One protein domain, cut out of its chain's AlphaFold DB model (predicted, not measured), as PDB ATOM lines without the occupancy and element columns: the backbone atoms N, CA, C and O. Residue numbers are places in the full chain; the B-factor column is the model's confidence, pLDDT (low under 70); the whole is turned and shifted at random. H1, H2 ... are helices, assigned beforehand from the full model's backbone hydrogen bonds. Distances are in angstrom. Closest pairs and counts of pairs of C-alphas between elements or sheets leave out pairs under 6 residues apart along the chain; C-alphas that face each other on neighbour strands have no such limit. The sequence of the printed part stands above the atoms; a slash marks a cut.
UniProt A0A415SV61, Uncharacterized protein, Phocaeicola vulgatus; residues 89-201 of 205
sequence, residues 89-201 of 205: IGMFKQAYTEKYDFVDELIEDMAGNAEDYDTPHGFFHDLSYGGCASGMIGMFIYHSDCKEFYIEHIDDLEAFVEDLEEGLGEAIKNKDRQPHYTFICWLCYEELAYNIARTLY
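Overview. This is residues 89 to 201 of the 205 residues of an uncharacterized protein of Phocaeicola vulgatus (UniProt A0A415SV61). One long helix, H6, runs through the middle of a compact domain, and the five other helices are set round it at steep to nearly right angles. H4 and H5 pack on its earlier part, H1 and H3 on its later part, and H2 lies beside its middle. The printed part has 113 residues with six named helices, H1 to H6 in order along the chain, and no named strand; the class is all helix. The whole is compact, with a radius of gyration of the C-alphas of 13.4 A, and rounded, spanning 34 by 28 by 24 A.

Arrangement. H1, residues 89 to 95, touches H2, residues 103 to 114, at a steep tilt of 64 degrees, opposite ways; their closest C-alphas, of Ile 89 and Ala 111, are 5.7 A apart. H6, residues 180 to 200, is the hub, touching the five other helices. Its residues 195 to 200 touch H1 about perpendicular, at 78 degrees, with Ala 95 and Ile 196 closest at 5.3 A between C-alphas. H2 and H6 only just touch, with 3 pairs of C-alphas within 8 A; the closest C-alphas, of Leu 106 and Tyr 189, are 6.7 A apart. H3, residues 120 to 130, touches H2 only at the corner, where the C-alphas of Ala 114 and Pro 120 are closest at 5.2 A. H3 touches residues 190 to 197 of H6 at a steep tilt of 38 degrees, opposite ways; the closest C-alphas, of Phe 124 and Ala 197, are 6.3 A apart. H4, residues 143 to 152, touches residues 181 to 185 of H6 about perpendicular, at 76 degrees, with the C-alphas of Cys 146 and Thr 182 closest at 5.2 A. H5, residues 154 to 168, touches H6 at a steep tilt of 60 degrees, the same way, through its residues 157 to 161; the closest C-alphas, of Leu 157 and Cys 188, are 6.8 A apart. H4 and H5 are close but not clearly touching. The helix packing is mostly crossed, with no shallow tilt among these touching pairs. H1 and H3 are apart, as are H3 and H5. In H1, H2, H3, H4, H5 and H6 every O i to N i+4 pair is within hydrogen-bond range.

Along the chain. H1 begins at C-alpha 89 (243.136, 199.738, 269.549). H2 measures 16.0 A from first to last C-alpha, H3 15.6 A and H5 21.1 A. H6, 30.0 A long, runs from C-alpha 180 (229.985, 183.982, 250.155) to C-alpha 200 (231.487, 200.856, 274.959).

Size, cuts and confidence. The two C-alphas farthest apart, of Asp 118 and Gly 169, are 37.3 A apart. The links H3 to H4 and H5 to H6 are long, with 12 and 11 residues. The printed part has no cut, and no printed residue has a pLDDT under 70.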
ATOM      1  N   ILE A  89     242.815 201.174 269.572       98.44
ATOM      2  CA  ILE A  89     243.136 199.738 269.549       98.44
ATOM      3  C   ILE A  89     243.052 199.154 270.965       98.44
ATOM      4  O   ILE A  89     242.418 198.119 271.180       98.44
ATOM      5  N   GLY A  90     243.652 199.823 271.955       97.75
ATOM      6  CA  GLY A  90     243.584 199.396 273.355       97.75
ATOM      7  C   GLY A  90     242.152 199.369 273.904       97.75
ATOM      8  O   GLY A  90     241.773 198.424 274.606       97.75
ATOM      9  N   MET A  91     241.350 200.378 273.561       98.25
ATOM     10  CA  MET A  91     239.945 200.489 273.958       98.25
ATOM     11  C   MET A  91     239.076 199.389 273.335       98.25
ATOM     12  O   MET A  91     238.233 198.801 274.015       98.25
ATOM     13  N   PHE A  92     239.280 199.087 272.057       98.38
ATOM     14  CA  PHE A  92     238.496 198.094 271.326       98.38
ATOM     15  C   PHE A  92     238.878 196.673 271.754       98.38
ATOM     16  O   PHE A  92     237.997 195.864 272.040       98.38
ATOM     17  N   LYS A  93     240.177 196.391 271.953       97.19
ATOM     18  CA  LYS A  93     240.655 195.087 272.456       97.19
ATOM     19  C   LYS A  93     240.164 194.754 273.861       97.19
ATOM     20  O   LYS A  93     240.042 193.582 274.197       97.19
ATOM     21  N   GLN A  94     239.902 195.745 274.716       96.44
ATOM     22  CA  GLN A  94     239.306 195.457 276.027       96.44
ATOM     23  C   GLN A  94     237.782 195.304 275.979       96.44
ATOM     24  O   GLN A  94     237.221 194.687 276.882       96.44
ATOM     25  N   ALA A  95     237.133 195.864 274.954       97.56
ATOM     26  CA  ALA A  95     235.687 195.812 274.771       97.56
ATOM     27  C   ALA A  95     235.207 194.491 274.146       97.56
ATOM     28  O   ALA A  95     234.024 194.167 274.244       97.56
ATOM     29  N   TYR A  96     236.119 193.738 273.527       96.12
ATOM     30  CA  TYR A  96     235.856 192.436 272.931       96.12
ATOM     31  C   TYR A  96     236.924 191.426 273.356       96.12
ATOM     32  O   TYR A  96     238.107 191.607 273.080       96.12
ATOM     33  N   THR A  97     236.517 190.369 274.062       89.62
ATOM     34  CA  THR A  97     237.458 189.455 274.739       89.62
ATOM     35  C   THR A  97     237.615 188.087 274.076       89.62
ATOM     36  O   THR A  97     238.501 187.315 274.467       89.62
ATOM     37  N   GLU A  98     236.788 187.779 273.078       88.00
ATOM     38  CA  GLU A  98     236.869 186.528 272.327       88.00
ATOM     39  C   GLU A  98     238.066 186.533 271.370       88.00
ATOM     40  O   GLU A  98     238.608 187.579 271.011       88.00
ATOM     41  N   LYS A  99     238.535 185.337 271.006       87.69
ATOM     42  CA  LYS A  99     239.811 185.159 270.308       87.69
ATOM     43  C   LYS A  99     239.615 184.385 269.020       87.69
ATOM     44  O   LYS A  99     239.760 183.166 269.024       87.69
ATOM     45  N   TYR A 100     239.345 185.135 267.964       96.50
ATOM     46  CA  TYR A 100     239.461 184.689 266.583       96.50
ATOM     47  C   TYR A 100     240.691 185.357 265.960       96.50
ATOM     48  O   TYR A 100     241.053 186.472 266.348       96.50
ATOM     49  N   ASP A 101     241.360 184.675 265.041       97.00
ATOM     50  CA  ASP A 101     242.609 185.121 264.416       97.00
ATOM     51  C   ASP A 101     242.487 186.447 263.645       97.00
ATOM     52  O   ASP A 101     243.431 187.237 263.646       97.00
ATOM     53  N   PHE A 102     241.310 186.738 263.093       97.81
ATOM     54  CA  PHE A 102     241.015 187.961 262.347       97.81
ATOM     55  C   PHE A 102     240.741 189.195 263.224       97.81
ATOM     56  O   PHE A 102     240.751 190.320 262.725       97.81
ATOM     57  N   VAL A 103     240.448 189.018 264.519       98.25
ATOM     58  CA  VAL A 103     239.908 190.092 265.383       98.25
ATOM     59  C   VAL A 103     240.866 191.265 265.514       98.25
ATOM     60  O   VAL A 103     240.436 192.414 265.442       98.25
ATOM     61  N   ASP A 104     242.156 190.987 265.695       97.44
ATOM     62  CA  ASP A 104     243.159 192.038 265.875       97.44
ATOM     63  C   ASP A 104     243.290 192.905 264.613       97.44
ATOM     64  O   ASP A 104     243.320 194.127 264.728       97.44
ATOM     65  N   GLU A 105     243.277 192.293 263.424       98.19
ATOM     66  CA  GLU A 105     243.351 193.003 262.140       98.19
ATOM     67  C   GLU A 105     242.107 193.872 261.903       98.19
ATOM     68  O   GLU A 105     242.215 195.021 261.473       98.19
ATOM     69  N   LEU A 106     240.917 193.366 262.252       98.56
ATOM     70  CA  LEU A 106     239.685 194.146 262.135       98.56
ATOM     71  C   LEU A 106     239.610 195.289 263.154       98.56
ATOM     72  O   LEU A 106     239.107 196.358 262.821       98.56
ATOM     73  N   ILE A 107     240.112 195.097 264.377       98.56
ATOM     74  CA  ILE A 107     240.191 196.169 265.379       98.56
ATOM     75  C   ILE A 107     241.147 197.274 264.927       98.56
ATOM     76  O   ILE A 107     240.834 198.448 265.121       98.56
ATOM     77  N   GLU A 108     242.291 196.916 264.346       98.31
ATOM     78  CA  GLU A 108     243.247 197.881 263.797       98.31
ATOM     79  C   GLU A 108     242.598 198.713 262.680       98.31
ATOM     80  O   GLU A 108     242.625 199.941 262.748       98.31
ATOM     81  N   ASP A 109     241.895 198.079 261.731       98.50
ATOM     82  CA  ASP A 109     241.137 198.814 260.707       98.50
ATOM     83  C   ASP A 109     240.037 199.700 261.326       98.50
ATOM     84  O   ASP A 109     239.933 200.883 261.003       98.50
ATOM     85  N   MET A 110     239.234 199.186 262.264       98.56
ATOM     86  CA  MET A 110     238.201 199.988 262.938       98.56
ATOM     87  C   MET A 110     238.790 201.208 263.654       98.56
ATOM     88  O   MET A 110     238.211 202.290 263.582       98.56
ATOM     89  N   ALA A 111     239.926 201.055 264.340       98.38
ATOM     90  CA  ALA A 111     240.602 202.147 265.033       98.38
ATOM     91  C   ALA A 111     241.108 203.213 264.053       98.38
ATOM     92  O   ALA A 111     240.861 204.400 264.277       98.38
ATOM     93  N   GLY A 112     241.723 202.794 262.943       97.19
ATOM     94  CA  GLY A 112     242.175 203.695 261.883       97.19
ATOM     95  C   GLY A 112     241.031 204.430 261.172       97.19
ATOM     96  O   GLY A 112     241.190 205.575 260.772       97.19
ATOM     97  N   ASN A 113     239.842 203.829 261.051       96.75
ATOM     98  CA  ASN A 113     238.669 204.552 260.538       96.75
ATOM     99  C   ASN A 113     238.051 205.480 261.597       96.75
ATOM    100  O   ASN A 113     237.512 206.534 261.262       96.75
ATOM    101  N   ALA A 114     238.086 205.088 262.872       97.06
ATOM    102  CA  ALA A 114     237.474 205.838 263.962       97.06
ATOM    103  C   ALA A 114     238.274 207.085 264.376       97.06
ATOM    104  O   ALA A 114     237.672 208.013 264.911       97.06
ATOM    105  N   GLU A 115     239.585 207.153 264.109       94.38
ATOM    106  CA  GLU A 115     240.388 208.355 264.406       94.38
ATOM    107  C   GLU A 115     239.986 209.595 263.586       94.38
ATOM    108  O   GLU A 115     240.252 210.724 264.002       94.38
ATOM    109  N   ASP A 116     239.295 209.399 262.459       92.31
ATOM    110  CA  ASP A 116     238.741 210.475 261.628       92.31
ATOM    111  C   ASP A 116     237.415 211.050 262.177       92.31
ATOM    112  O   ASP A 116     236.823 211.951 261.572       92.31
ATOM    113  N   TYR A 117     236.935 210.554 263.324       92.94
ATOM    114  CA  TYR A 117     235.726 211.027 263.999       92.94
ATOM    115  C   TYR A 117     236.066 211.815 265.271       92.94
ATOM    116  O   TYR A 117     237.113 211.630 265.889       92.94
ATOM    117  N   ASP A 118     235.147 212.685 265.700       90.75
ATOM    118  CA  ASP A 118     235.291 213.396 266.979       90.75
ATOM    119  C   ASP A 118     235.315 212.404 268.163       90.75
ATOM    120  O   ASP A 118     236.079 212.591 269.106       90.75
ATOM    121  N   THR A 119     234.538 211.314 268.074       94.25
ATOM    122  CA  THR A 119     234.541 210.176 269.011       94.25
ATOM    123  C   THR A 119     234.261 208.854 268.277       94.25
ATOM    124  O   THR A 119     233.568 208.858 267.250       94.25
ATOM    125  N   PRO A 120     234.699 207.689 268.806       97.19
ATOM    126  CA  PRO A 120     234.429 206.399 268.165       97.19
ATOM    127  C   PRO A 120     232.930 206.049 268.121       97.19
ATOM    128  O   PRO A 120     232.513 205.256 267.277       97.19
ATOM    129  N   HIS A 121     232.091 206.682 268.952       97.69
ATOM    130  CA  HIS A 121     230.633 206.589 268.838       97.69
ATOM    131  C   HIS A 121     230.139 206.977 267.434       97.69
ATOM    132  O   HIS A 121     229.276 206.298 266.876       97.69
ATOM    133  N   GLY A 122     230.682 208.054 266.850       96.31
ATOM    134  CA  GLY A 122     230.306 208.513 265.510       96.31
ATOM    135  C   GLY A 122     230.590 207.462 264.435       96.31
ATOM    136  O   GLY A 122     229.711 207.160 263.628       96.31
ATOM    137  N   PHE A 123     231.769 206.840 264.495       97.44
ATOM    138  CA  PHE A 123     232.156 205.750 263.601       97.44
ATOM    139  C   PHE A 123     231.191 204.561 263.689       97.44
ATOM    140  O   PHE A 123     230.646 204.130 262.672       97.44
ATOM    141  N   PHE A 124     230.926 204.056 264.902       98.31
ATOM    142  CA  PHE A 124     230.020 202.918 265.088       98.31
ATOM    143  C   PHE A 124     228.587 203.238 264.659       98.31
ATOM    144  O   PHE A 124     227.901 202.382 264.094       98.31
ATOM    145  N   HIS A 125     228.129 204.469 264.885       97.44
ATOM    146  CA  HIS A 125     226.807 204.901 264.453       97.44
ATOM    147  C   HIS A 125     226.692 204.905 262.921       97.44
ATOM    148  O   HIS A 125     225.734 204.344 262.382       97.44
ATOM    149  N   ASP A 126     227.669 205.463 262.205       96.94
ATOM    150  CA  ASP A 126     227.666 205.470 260.737       96.94
ATOM    151  C   ASP A 126     227.782 204.051 260.157       96.94
ATOM    152  O   ASP A 126     227.037 203.694 259.234       96.94
ATOM    153  N   LEU A 127     228.616 203.204 260.769       97.62
ATOM    154  CA  LEU A 127     228.724 201.793 260.408       97.62
ATOM    155  C   LEU A 127     227.400 201.048 260.614       97.62
ATOM    156  O   LEU A 127     227.001 200.278 259.746       97.62
ATOM    157  N   SER A 128     226.660 201.327 261.691       95.50
ATOM    158  CA  SER A 128     225.353 200.701 261.945       95.50
ATOM    159  C   SER A 128     224.279 201.069 260.910       95.50
ATOM    160  O   SER A 128     223.319 200.322 260.709       95.50
ATOM    161  N   TYR A 129     224.425 202.216 260.235       93.44
ATOM    162  CA  TYR A 129     223.474 202.670 259.223       93.44
ATOM    163  C   TYR A 129     223.808 202.129 257.828       93.44
ATOM    164  O   TYR A 129     222.912 201.733 257.078       93.44
ATOM    165  N   GLY A 130     225.092 202.165 257.457       90.06
ATOM    166  CA  GLY A 130     225.553 201.855 256.104       90.06
ATOM    167  C   GLY A 130     226.199 200.481 255.927       90.06
ATOM    168  O   GLY A 130     226.169 199.944 254.815       90.06
ATOM    169  N   GLY A 131     226.795 199.935 256.985       94.62
ATOM    170  CA  GLY A 131     227.628 198.737 256.940       94.62
ATOM    171  C   GLY A 131     228.831 198.870 256.000       94.62
ATOM    172  O   GLY A 131     229.101 199.928 255.415       94.62
ATOM    173  N   CYS A 132     229.514 197.755 255.759       96.50
ATOM    174  CA  CYS A 132     230.543 197.633 254.727       96.50
ATOM    175  C   CYS A 132     229.982 197.951 253.329       96.50
ATOM    176  O   CYS A 132     230.691 198.483 252.473       96.50
ATOM    177  N   ALA A 133     228.686 197.702 253.107       95.06
ATOM    178  CA  ALA A 133     227.999 197.971 251.842       95.06
ATOM    179  C   ALA A 133     228.013 199.456 251.426       95.06
ATOM    180  O   ALA A 133     227.879 199.759 250.237       95.06
ATOM    181  N   SER A 134     228.184 200.382 252.375       95.00
ATOM    182  CA  SER A 134     228.327 201.819 252.102       95.00
ATOM    183  C   SER A 134     229.657 202.192 251.434       95.00
ATOM    184  O   SER A 134     229.771 203.274 250.856       95.00
ATOM    185  N   GLY A 135     230.652 201.300 251.493       94.50
ATOM    186  CA  GLY A 135     232.013 201.551 251.032       94.50
ATOM    187  C   GLY A 135     232.880 202.329 252.024       94.50
ATOM    188  O   GLY A 135     233.972 202.737 251.642       94.50
ATOM    189  N   MET A 136     232.421 202.540 253.266       95.00
ATOM    190  CA  MET A 136     233.231 203.189 254.307       95.00
ATOM    191  C   MET A 136     234.402 202.317 254.780       95.00
ATOM    192  O   MET A 136     235.432 202.849 255.164       95.00
ATOM    193  N   ILE A 137     234.267 200.989 254.699       97.25
ATOM    194  CA  ILE A 137     235.300 200.042 255.134       97.25
ATOM    195  C   ILE A 137     236.215 199.711 253.961       97.25
ATOM    196  O   ILE A 137     235.903 198.855 253.125       97.25
ATOM    197  N   GLY A 138     237.339 200.427 253.887       95.19
ATOM    198  CA  GLY A 138     238.282 200.391 252.770       95.19
ATOM    199  C   GLY A 138     238.771 198.985 252.418       95.19
ATOM    200  O   GLY A 138     238.771 198.623 251.238       95.19
ATOM    201  N   MET A 139     239.108 198.175 253.430       96.75
ATOM    202  CA  MET A 139     239.631 196.815 253.235       96.75
ATOM    203  C   MET A 139     238.629 195.858 252.568       96.75
ATOM    204  O   MET A 139     239.032 194.862 251.973       96.75
ATOM    205  N   PHE A 140     237.326 196.171 252.602       97.31
ATOM    206  CA  PHE A 140     236.256 195.310 252.088       97.31
ATOM    207  C   PHE A 140     235.405 195.934 250.973       97.31
ATOM    208  O   PHE A 140     234.316 195.435 250.672       97.31
ATOM    209  N   ILE A 141     235.913 196.971 250.296       95.31
ATOM    210  CA  ILE A 141     235.257 197.554 249.110       95.31
ATOM    211  C   ILE A 141     235.250 196.566 247.933       95.31
ATOM    212  O   ILE A 141     234.258 196.467 247.203       95.31
ATOM    213  N   TYR A 142     236.350 195.840 247.710       95.31
ATOM    214  CA  TYR A 142     236.489 194.946 246.563       95.31
ATOM    215  C   TYR A 142     236.298 193.480 246.948       95.31
ATOM    216  O   TYR A 142     236.927 192.958 247.862       95.31
ATOM    217  N   HIS A 143     235.508 192.758 246.147       95.88
ATOM    218  CA  HIS A 143     235.327 191.312 246.305       95.88
ATOM    219  C   HIS A 143     236.646 190.518 246.264       95.88
ATOM    220  O   HIS A 143     236.735 189.458 246.876       95.88
ATOM    221  N   SER A 144     237.663 190.981 245.531       97.19
ATOM    222  CA  SER A 144     238.985 190.338 245.532       97.19
ATOM    223  C   SER A 144     239.621 190.339 246.915       97.19
ATOM    224  O   SER A 144     240.170 189.317 247.313       97.19
ATOM    225  N   ASP A 145     239.479 191.449 247.628       97.94
ATOM    226  CA  ASP A 145     240.163 191.714 248.888       97.94
ATOM    227  C   ASP A 145     239.445 190.948 250.003       97.94
ATOM    228  O   ASP A 145     240.075 190.190 250.736       97.94
ATOM    229  N   CYS A 146     238.102 190.955 249.999       98.25
ATOM    230  CA  CYS A 146     237.314 190.052 250.844       98.25
ATOM    231  C   CYS A 146     237.677 188.581 250.612       98.25
ATOM    232  O   CYS A 146     237.681 187.784 251.538       98.25
ATOM    233  N   LYS A 147     237.935 188.176 249.362       98.50
ATOM    234  CA  LYS A 147     238.275 186.782 249.063       98.50
ATOM    235  C   LYS A 147     239.647 186.401 249.617       98.50
ATOM    236  O   LYS A 147     239.808 185.259 250.036       98.50
ATOM    237  N   GLU A 148     240.618 187.302 249.547       98.44
ATOM    238  CA  GLU A 148     241.957 187.089 250.098       98.44
ATOM    239  C   GLU A 148     241.893 186.956 251.619       98.44
ATOM    240  O   GLU A 148     242.253 185.898 252.132       98.44
ATOM    241  N   PHE A 149     241.279 187.935 252.290       98.62
ATOM    242  CA  PHE A 149     241.063 187.927 253.737       98.62
ATOM    243  C   PHE A 149     240.288 186.687 254.205       98.62
ATOM    244  O   PHE A 149     240.680 186.001 255.142       98.62
ATOM    245  N   TYR A 150     239.207 186.337 253.502       98.69
ATOM    246  CA  TYR A 150     238.422 185.146 253.818       98.69
ATOM    247  C   TYR A 150     239.238 183.859 253.706       98.69
ATOM    248  O   TYR A 150     239.061 182.968 254.518       98.69
ATOM    249  N   ILE A 151     240.103 183.717 252.694       98.56
ATOM    250  CA  ILE A 151     240.937 182.513 252.548       98.56
ATOM    251  C   ILE A 151     241.972 182.426 253.670       98.56
ATOM    252  O   ILE A 151     242.307 181.317 254.084       98.56
ATOM    253  N   GLU A 152     242.491 183.568 254.114       98.56
ATOM    254  CA  GLU A 152     243.476 183.647 255.189       98.56
ATOM    255  C   GLU A 152     242.891 183.217 256.539       98.56
ATOM    256  O   GLU A 152     243.504 182.394 257.213       98.56
ATOM    257  N   HIS A 153     241.674 183.671 256.850       98.56
ATOM    258  CA  HIS A 153     241.037 183.523 258.168       98.56
ATOM    259  C   HIS A 153     239.787 182.619 258.156       98.56
ATOM    260  O   HIS A 153     238.894 182.752 258.991       98.56
ATOM    261  N   ILE A 154     239.659 181.724 257.164       98.19
ATOM    262  CA  ILE A 154     238.401 180.999 256.876       98.19
ATOM    263  C   ILE A 154     237.847 180.225 258.074       98.19
ATOM    264  O   ILE A 154     236.639 180.247 258.300       98.19
ATOM    265  N   ASP A 155     238.713 179.522 258.805       98.19
ATOM    266  CA  ASP A 155     238.288 178.609 259.864       98.19
ATOM    267  C   ASP A 155     237.616 179.391 261.004       98.19
ATOM    268  O   ASP A 155     236.532 179.024 261.453       98.19
ATOM    269  N   ASP A 156     238.214 180.511 261.405       98.44
ATOM    270  CA  ASP A 156     237.728 181.348 262.496       98.44
ATOM    271  C   ASP A 156     236.580 182.271 262.058       98.44
ATOM    272  O   ASP A 156     235.655 182.501 262.837       98.44
ATOM    273  N   LEU A 157     236.569 182.749 260.807       98.56
ATOM    274  CA  LEU A 157     235.436 183.507 260.260       98.56
ATOM    275  C   LEU A 157     234.155 182.669 260.211       98.56
ATOM    276  O   LEU A 157     233.092 183.150 260.597       98.56
ATOM    277  N   GLU A 158     234.238 181.426 259.731       98.19
ATOM    278  CA  GLU A 158     233.077 180.531 259.707       98.19
ATOM    279  C   GLU A 158     232.677 180.117 261.131       98.19
ATOM    280  O   GLU A 158     231.488 180.111 261.430       98.19
ATOM    281  N   ALA A 159     233.639 179.861 262.029       98.06
ATOM    282  CA  ALA A 159     233.349 179.560 263.434       98.06
ATOM    283  C   ALA A 159     232.611 180.711 264.137       98.06
ATOM    284  O   ALA A 159     231.612 180.478 264.811       98.06
ATOM    285  N   PHE A 160     233.040 181.958 263.920       98.00
ATOM    286  CA  PHE A 160     232.350 183.133 264.451       98.00
ATOM    287  C   PHE A 160     230.898 183.215 263.957       98.00
ATOM    288  O   PHE A 160     229.984 183.490 264.734       98.00
ATOM    289  N   VAL A 161     230.653 182.934 262.674       97.81
ATOM    290  CA  VAL A 161     229.288 182.915 262.125       97.81
ATOM    291  C   VAL A 161     228.462 181.764 262.699       97.81
ATOM    292  O   VAL A 161     227.290 181.974 263.009       97.81
ATOM    293  N   GLU A 162     229.046 180.580 262.889       97.00
ATOM    294  CA  GLU A 162     228.379 179.458 263.561       97.00
ATOM    295  C   GLU A 162     227.958 179.839 264.990       97.00
ATOM    296  O   GLU A 162     226.795 179.645 265.350       97.00
ATOM    297  N   ASP A 163     228.845 180.465 265.769       96.31
ATOM    298  CA  ASP A 163     228.551 180.923 267.132       96.31
ATOM    299  C   ASP A 163     227.409 181.964 267.156       96.31
ATOM    300  O   ASP A 163     226.500 181.896 267.997       96.31
ATOM    301  N   LEU A 164     227.387 182.891 266.189       95.81
ATOM    302  CA  LEU A 164     226.284 183.844 266.017       95.81
ATOM    303  C   LEU A 164     224.958 183.141 265.685       95.81
ATOM    304  O   LEU A 164     223.920 183.452 266.279       95.81
ATOM    305  N   GLU A 165     224.963 182.197 264.743       96.81
ATOM    306  CA  GLU A 165     223.775 181.431 264.346       96.81
ATOM    307  C   GLU A 165     223.232 180.573 265.497       96.81
ATOM    308  O   GLU A 165     222.012 180.495 265.692       96.81
ATOM    309  N   GLU A 166     224.113 179.969 266.297       95.81
ATOM    310  CA  GLU A 166     223.745 179.238 267.510       95.81
ATOM    311  C   GLU A 166     223.079 180.158 268.542       95.81
ATOM    312  O   GLU A 166     222.039 179.799 269.108       95.81
ATOM    313  N   GLY A 167     223.621 181.363 268.740       92.88
ATOM    314  CA  GLY A 167     223.050 182.380 269.623       92.88
ATOM    315  C   GLY A 167     221.676 182.888 269.169       92.88
ATOM    316  O   GLY A 167     220.776 183.077 269.993       92.88
ATOM    317  N   LEU A 168     221.482 183.068 267.859       94.50
ATOM    318  CA  LEU A 168     220.209 183.492 267.260       94.50
ATOM    319  C   LEU A 168     219.170 182.361 267.199       94.50
ATOM    320  O   LEU A 168     217.962 182.617 267.184       94.50
ATOM    321  N   GLY A 169     219.624 181.107 267.154       95.62
ATOM    322  CA  GLY A 169     218.784 179.928 266.951       95.62
ATOM    323  C   GLY A 169     218.269 179.769 265.513       95.62
ATOM    324  O   GLY A 169     217.385 178.941 265.268       95.62
ATOM    325  N   GLU A 170     218.792 180.546 264.562       94.81
ATOM    326  CA  GLU A 170     218.511 180.419 263.134       94.81
ATOM    327  C   GLU A 170     219.699 180.852 262.268       94.81
ATOM    328  O   GLU A 170     220.517 181.667 262.677       94.81
ATOM    329  N   ALA A 171     219.748 180.329 261.038       93.88
ATOM    330  CA  ALA A 171     220.799 180.664 260.084       93.88
ATOM    331  C   ALA A 171     220.683 182.109 259.569       93.88
ATOM    332  O   ALA A 171     219.595 182.551 259.156       93.88
ATOM    333  N   ILE A 172     221.816 182.808 259.496       94.75
ATOM    334  CA  ILE A 172     221.914 184.170 258.976       94.75
ATOM    335  C   ILE A 172     221.868 184.110 257.447       94.75
ATOM    336  O   ILE A 172     222.571 183.363 256.770       94.75
ATOM    337  N   LYS A 173     220.974 184.904 256.852       92.50
ATOM    338  CA  LYS A 173     220.698 184.844 255.410       92.50
ATOM    339  C   LYS A 173     221.436 185.942 254.663       92.50
ATOM    340  O   LYS A 173     221.147 187.119 254.862       92.50
ATOM    341  N   ASN A 174     222.227 185.548 253.671       93.06
ATOM    342  CA  ASN A 174     222.769 186.434 252.641       93.06
ATOM    343  C   ASN A 174     221.651 186.917 251.688       93.06
ATOM    344  O   ASN A 174     221.424 186.363 250.605       93.06
ATOM    345  N   LYS A 175     220.886 187.921 252.135       89.00
ATOM    346  CA  LYS A 175     219.692 188.443 251.443       89.00
ATOM    347  C   LYS A 175     220.033 189.081 250.095       89.00
ATOM    348  O   LYS A 175     219.292 188.876 249.132       89.00
ATOM    349  N   ASP A 176     221.170 189.764 250.020       88.62
ATOM    350  CA  ASP A 176     221.616 190.491 248.825       88.62
ATOM    351  C   ASP A 176     222.413 189.626 247.845       88.62
ATOM    352  O   ASP A 176     222.775 190.079 246.759       88.62
ATOM    353  N   ARG A 177     222.612 188.342 248.176       91.69
ATOM    354  CA  ARG A 177     223.288 187.343 247.334       91.69
ATOM    355  C   ARG A 177     224.704 187.764 246.944       91.69
ATOM    356  O   ARG A 177     225.140 187.500 245.819       91.69
ATOM    357  N   GLN A 178     225.413 188.391 247.878       95.81
ATOM    358  CA  GLN A 178     226.836 188.665 247.725       95.81
ATOM    359  C   GLN A 178     227.604 187.347 247.548       95.81
ATOM    360  O   GLN A 178     227.126 186.293 247.986       95.81
ATOM    361  N   PRO A 179     228.793 187.358 246.925       97.50
ATOM    362  CA  PRO A 179     229.700 186.222 247.026       97.50
ATOM    363  C   PRO A 179     229.886 185.814 248.495       97.50
ATOM    364  O   PRO A 179     229.985 186.688 249.351       97.50
ATOM    365  N   HIS A 180     229.934 184.505 248.778       97.50
ATOM    366  CA  HIS A 180     229.985 183.982 250.155       97.50
ATOM    367  C   HIS A 180     231.086 184.641 250.989       97.50
ATOM    368  O   HIS A 180     230.791 185.221 252.020       97.50
ATOM    369  N   TYR A 181     232.314 184.680 250.466       97.81
ATOM    370  CA  TYR A 181     233.450 185.324 251.132       97.81
ATOM    371  C   TYR A 181     233.200 186.804 251.464       97.81
ATOM    372  O   TYR A 181     233.562 187.259 252.536       97.81
ATOM    373  N   THR A 182     232.537 187.565 250.585       98.19
ATOM    374  CA  THR A 182     232.219 188.976 250.856       98.19
ATOM    375  C   THR A 182     231.154 189.098 251.926       98.19
ATOM    376  O   THR A 182     231.288 189.925 252.816       98.19
ATOM    377  N   PHE A 183     230.116 188.268 251.849       98.19
ATOM    378  CA  PHE A 183     229.075 188.245 252.864       98.19
ATOM    379  C   PHE A 183     229.641 187.932 254.254       98.19
ATOM    380  O   PHE A 183     229.312 188.645 255.193       98.19
ATOM    381  N   ILE A 184     230.509 186.922 254.368       98.38
ATOM    382  CA  ILE A 184     231.124 186.535 255.641       98.38
ATOM    383  C   ILE A 184     232.048 187.640 256.163       98.38
ATOM    384  O   ILE A 184     231.882 188.050 257.302       98.38
ATOM    385  N   CYS A 185     232.947 188.191 255.338       98.56
ATOM    386  CA  CYS A 185     233.813 189.296 255.769       98.56
ATOM    387  C   CYS A 185     233.014 190.496 256.293       98.56
ATOM    388  O   CYS A 185     233.337 191.028 257.350       98.56
ATOM    389  N   TRP A 186     231.967 190.909 255.570       98.31
ATOM    390  CA  TRP A 186     231.120 192.027 255.991       98.31
ATOM    391  C   TRP A 186     230.372 191.709 257.286       98.31
ATOM    392  O   TRP A 186     230.391 192.520 258.204       98.31
ATOM    393  N   LEU A 187     229.772 190.519 257.388       97.94
ATOM    394  CA  LEU A 187     229.055 190.093 258.589       97.94
ATOM    395  C   LEU A 187     229.975 190.074 259.815       97.94
ATOM    396  O   LEU A 187     229.622 190.638 260.844       97.94
ATOM    397  N   CYS A 188     231.161 189.469 259.704       98.31
ATOM    398  CA  CYS A 188     232.105 189.390 260.817       98.31
ATOM    399  C   CYS A 188     232.602 190.775 261.244       98.31
ATOM    400  O   CYS A 188     232.690 191.043 262.439       98.31
ATOM    401  N   TYR A 189     232.872 191.669 260.288       98.69
ATOM    402  CA  TYR A 189     233.260 193.048 260.584       98.69
ATOM    403  C   TYR A 189     232.161 193.808 261.326       98.69
ATOM    404  O   TYR A 189     232.404 194.394 262.378       98.69
ATOM    405  N   GLU A 190     230.948 193.796 260.774       98.25
ATOM    406  CA  GLU A 190     229.813 194.549 261.303       98.25
ATOM    407  C   GLU A 190     229.394 194.036 262.688       98.25
ATOM    408  O   GLU A 190     229.161 194.840 263.589       98.25
ATOM    409  N   GLU A 191     229.360 192.718 262.902       97.75
ATOM    410  CA  GLU A 191     228.993 192.137 264.200       97.75
ATOM    411  C   GLU A 191     230.090 192.311 265.255       97.75
ATOM    412  O   GLU A 191     229.779 192.615 266.409       97.75
ATOM    413  N   LEU A 192     231.372 192.206 264.882       98.44
ATOM    414  CA  LEU A 192     232.477 192.549 265.784       98.44
ATOM    415  C   LEU A 192     232.376 194.015 266.221       98.44
ATOM    416  O   LEU A 192     232.407 194.307 267.419       98.44
ATOM    417  N   ALA A 193     232.190 194.930 265.266       98.44
ATOM    418  CA  ALA A 193     232.032 196.348 265.557       98.44
ATOM    419  C   ALA A 193     230.814 196.611 266.450       98.44
ATOM    420  O   ALA A 193     230.899 197.386 267.400       98.44
ATOM    421  N   TYR A 194     229.688 195.945 266.187       97.38
ATOM    422  CA  TYR A 194     228.467 196.120 266.969       97.38
ATOM    423  C   TYR A 194     228.594 195.545 268.390       97.38
ATOM    424  O   TYR A 194     228.056 196.129 269.331       97.38
ATOM    425  N   ASN A 195     229.343 194.456 268.583       97.56
ATOM    426  CA  ASN A 195     229.674 193.940 269.914       97.56
ATOM    427  C   ASN A 195     230.563 194.920 270.693       97.56
ATOM    428  O   ASN A 195     230.259 195.236 271.843       97.56
ATOM    429  N   ILE A 196     231.606 195.464 270.057       98.50
ATOM    430  CA  ILE A 196     232.458 196.503 270.657       98.50
ATOM    431  C   ILE A 196     231.617 197.735 271.026       98.50
ATOM    432  O   ILE A 196     231.695 198.223 272.153       98.50
ATOM    433  N   ALA A 197     230.768 198.206 270.108       98.44
ATOM    434  CA  ALA A 197     229.908 199.366 270.316       98.44
ATOM    435  C   ALA A 197     228.935 199.169 271.488       98.44
ATOM    436  O   ALA A 197     228.797 200.069 272.313       98.44
ATOM    437  N   ARG A 198     228.313 197.988 271.615       97.75
ATOM    438  CA  ARG A 198     227.421 197.647 272.740       97.75
ATOM    439  C   ARG A 198     228.144 197.622 274.084       97.75
ATOM    440  O   ARG A 198     227.566 198.030 275.088       97.75
ATOM    441  N   THR A 199     229.403 197.191 274.113       98.25
ATOM    442  CA  THR A 199     230.224 197.248 275.329       98.25
ATOM    443  C   THR A 199     230.592 198.686 275.697       98.25
ATOM    444  O   THR A 199     230.468 199.088 276.855       98.25
ATOM    445  N   LEU A 200     231.032 199.484 274.720       98.31
ATOM    446  CA  LEU A 200     231.487 200.856 274.959       98.31
ATOM    447  C   LEU A 200     230.333 201.826 275.249       98.31
ATOM    448  O   LEU A 200     230.481 202.710 276.096       98.31
ATOM    449  N   TYR A 201     229.191 201.639 274.587       97.75
ATOM    450  CA  TYR A 201     228.040 202.543 274.580       97.75
ATOM    451  C   TYR A 201     226.711 201.783 274.781       97.75
ATOM    452  O   TYR A 201     225.830 201.832 273.918       97.75
TER     453      TYR A 201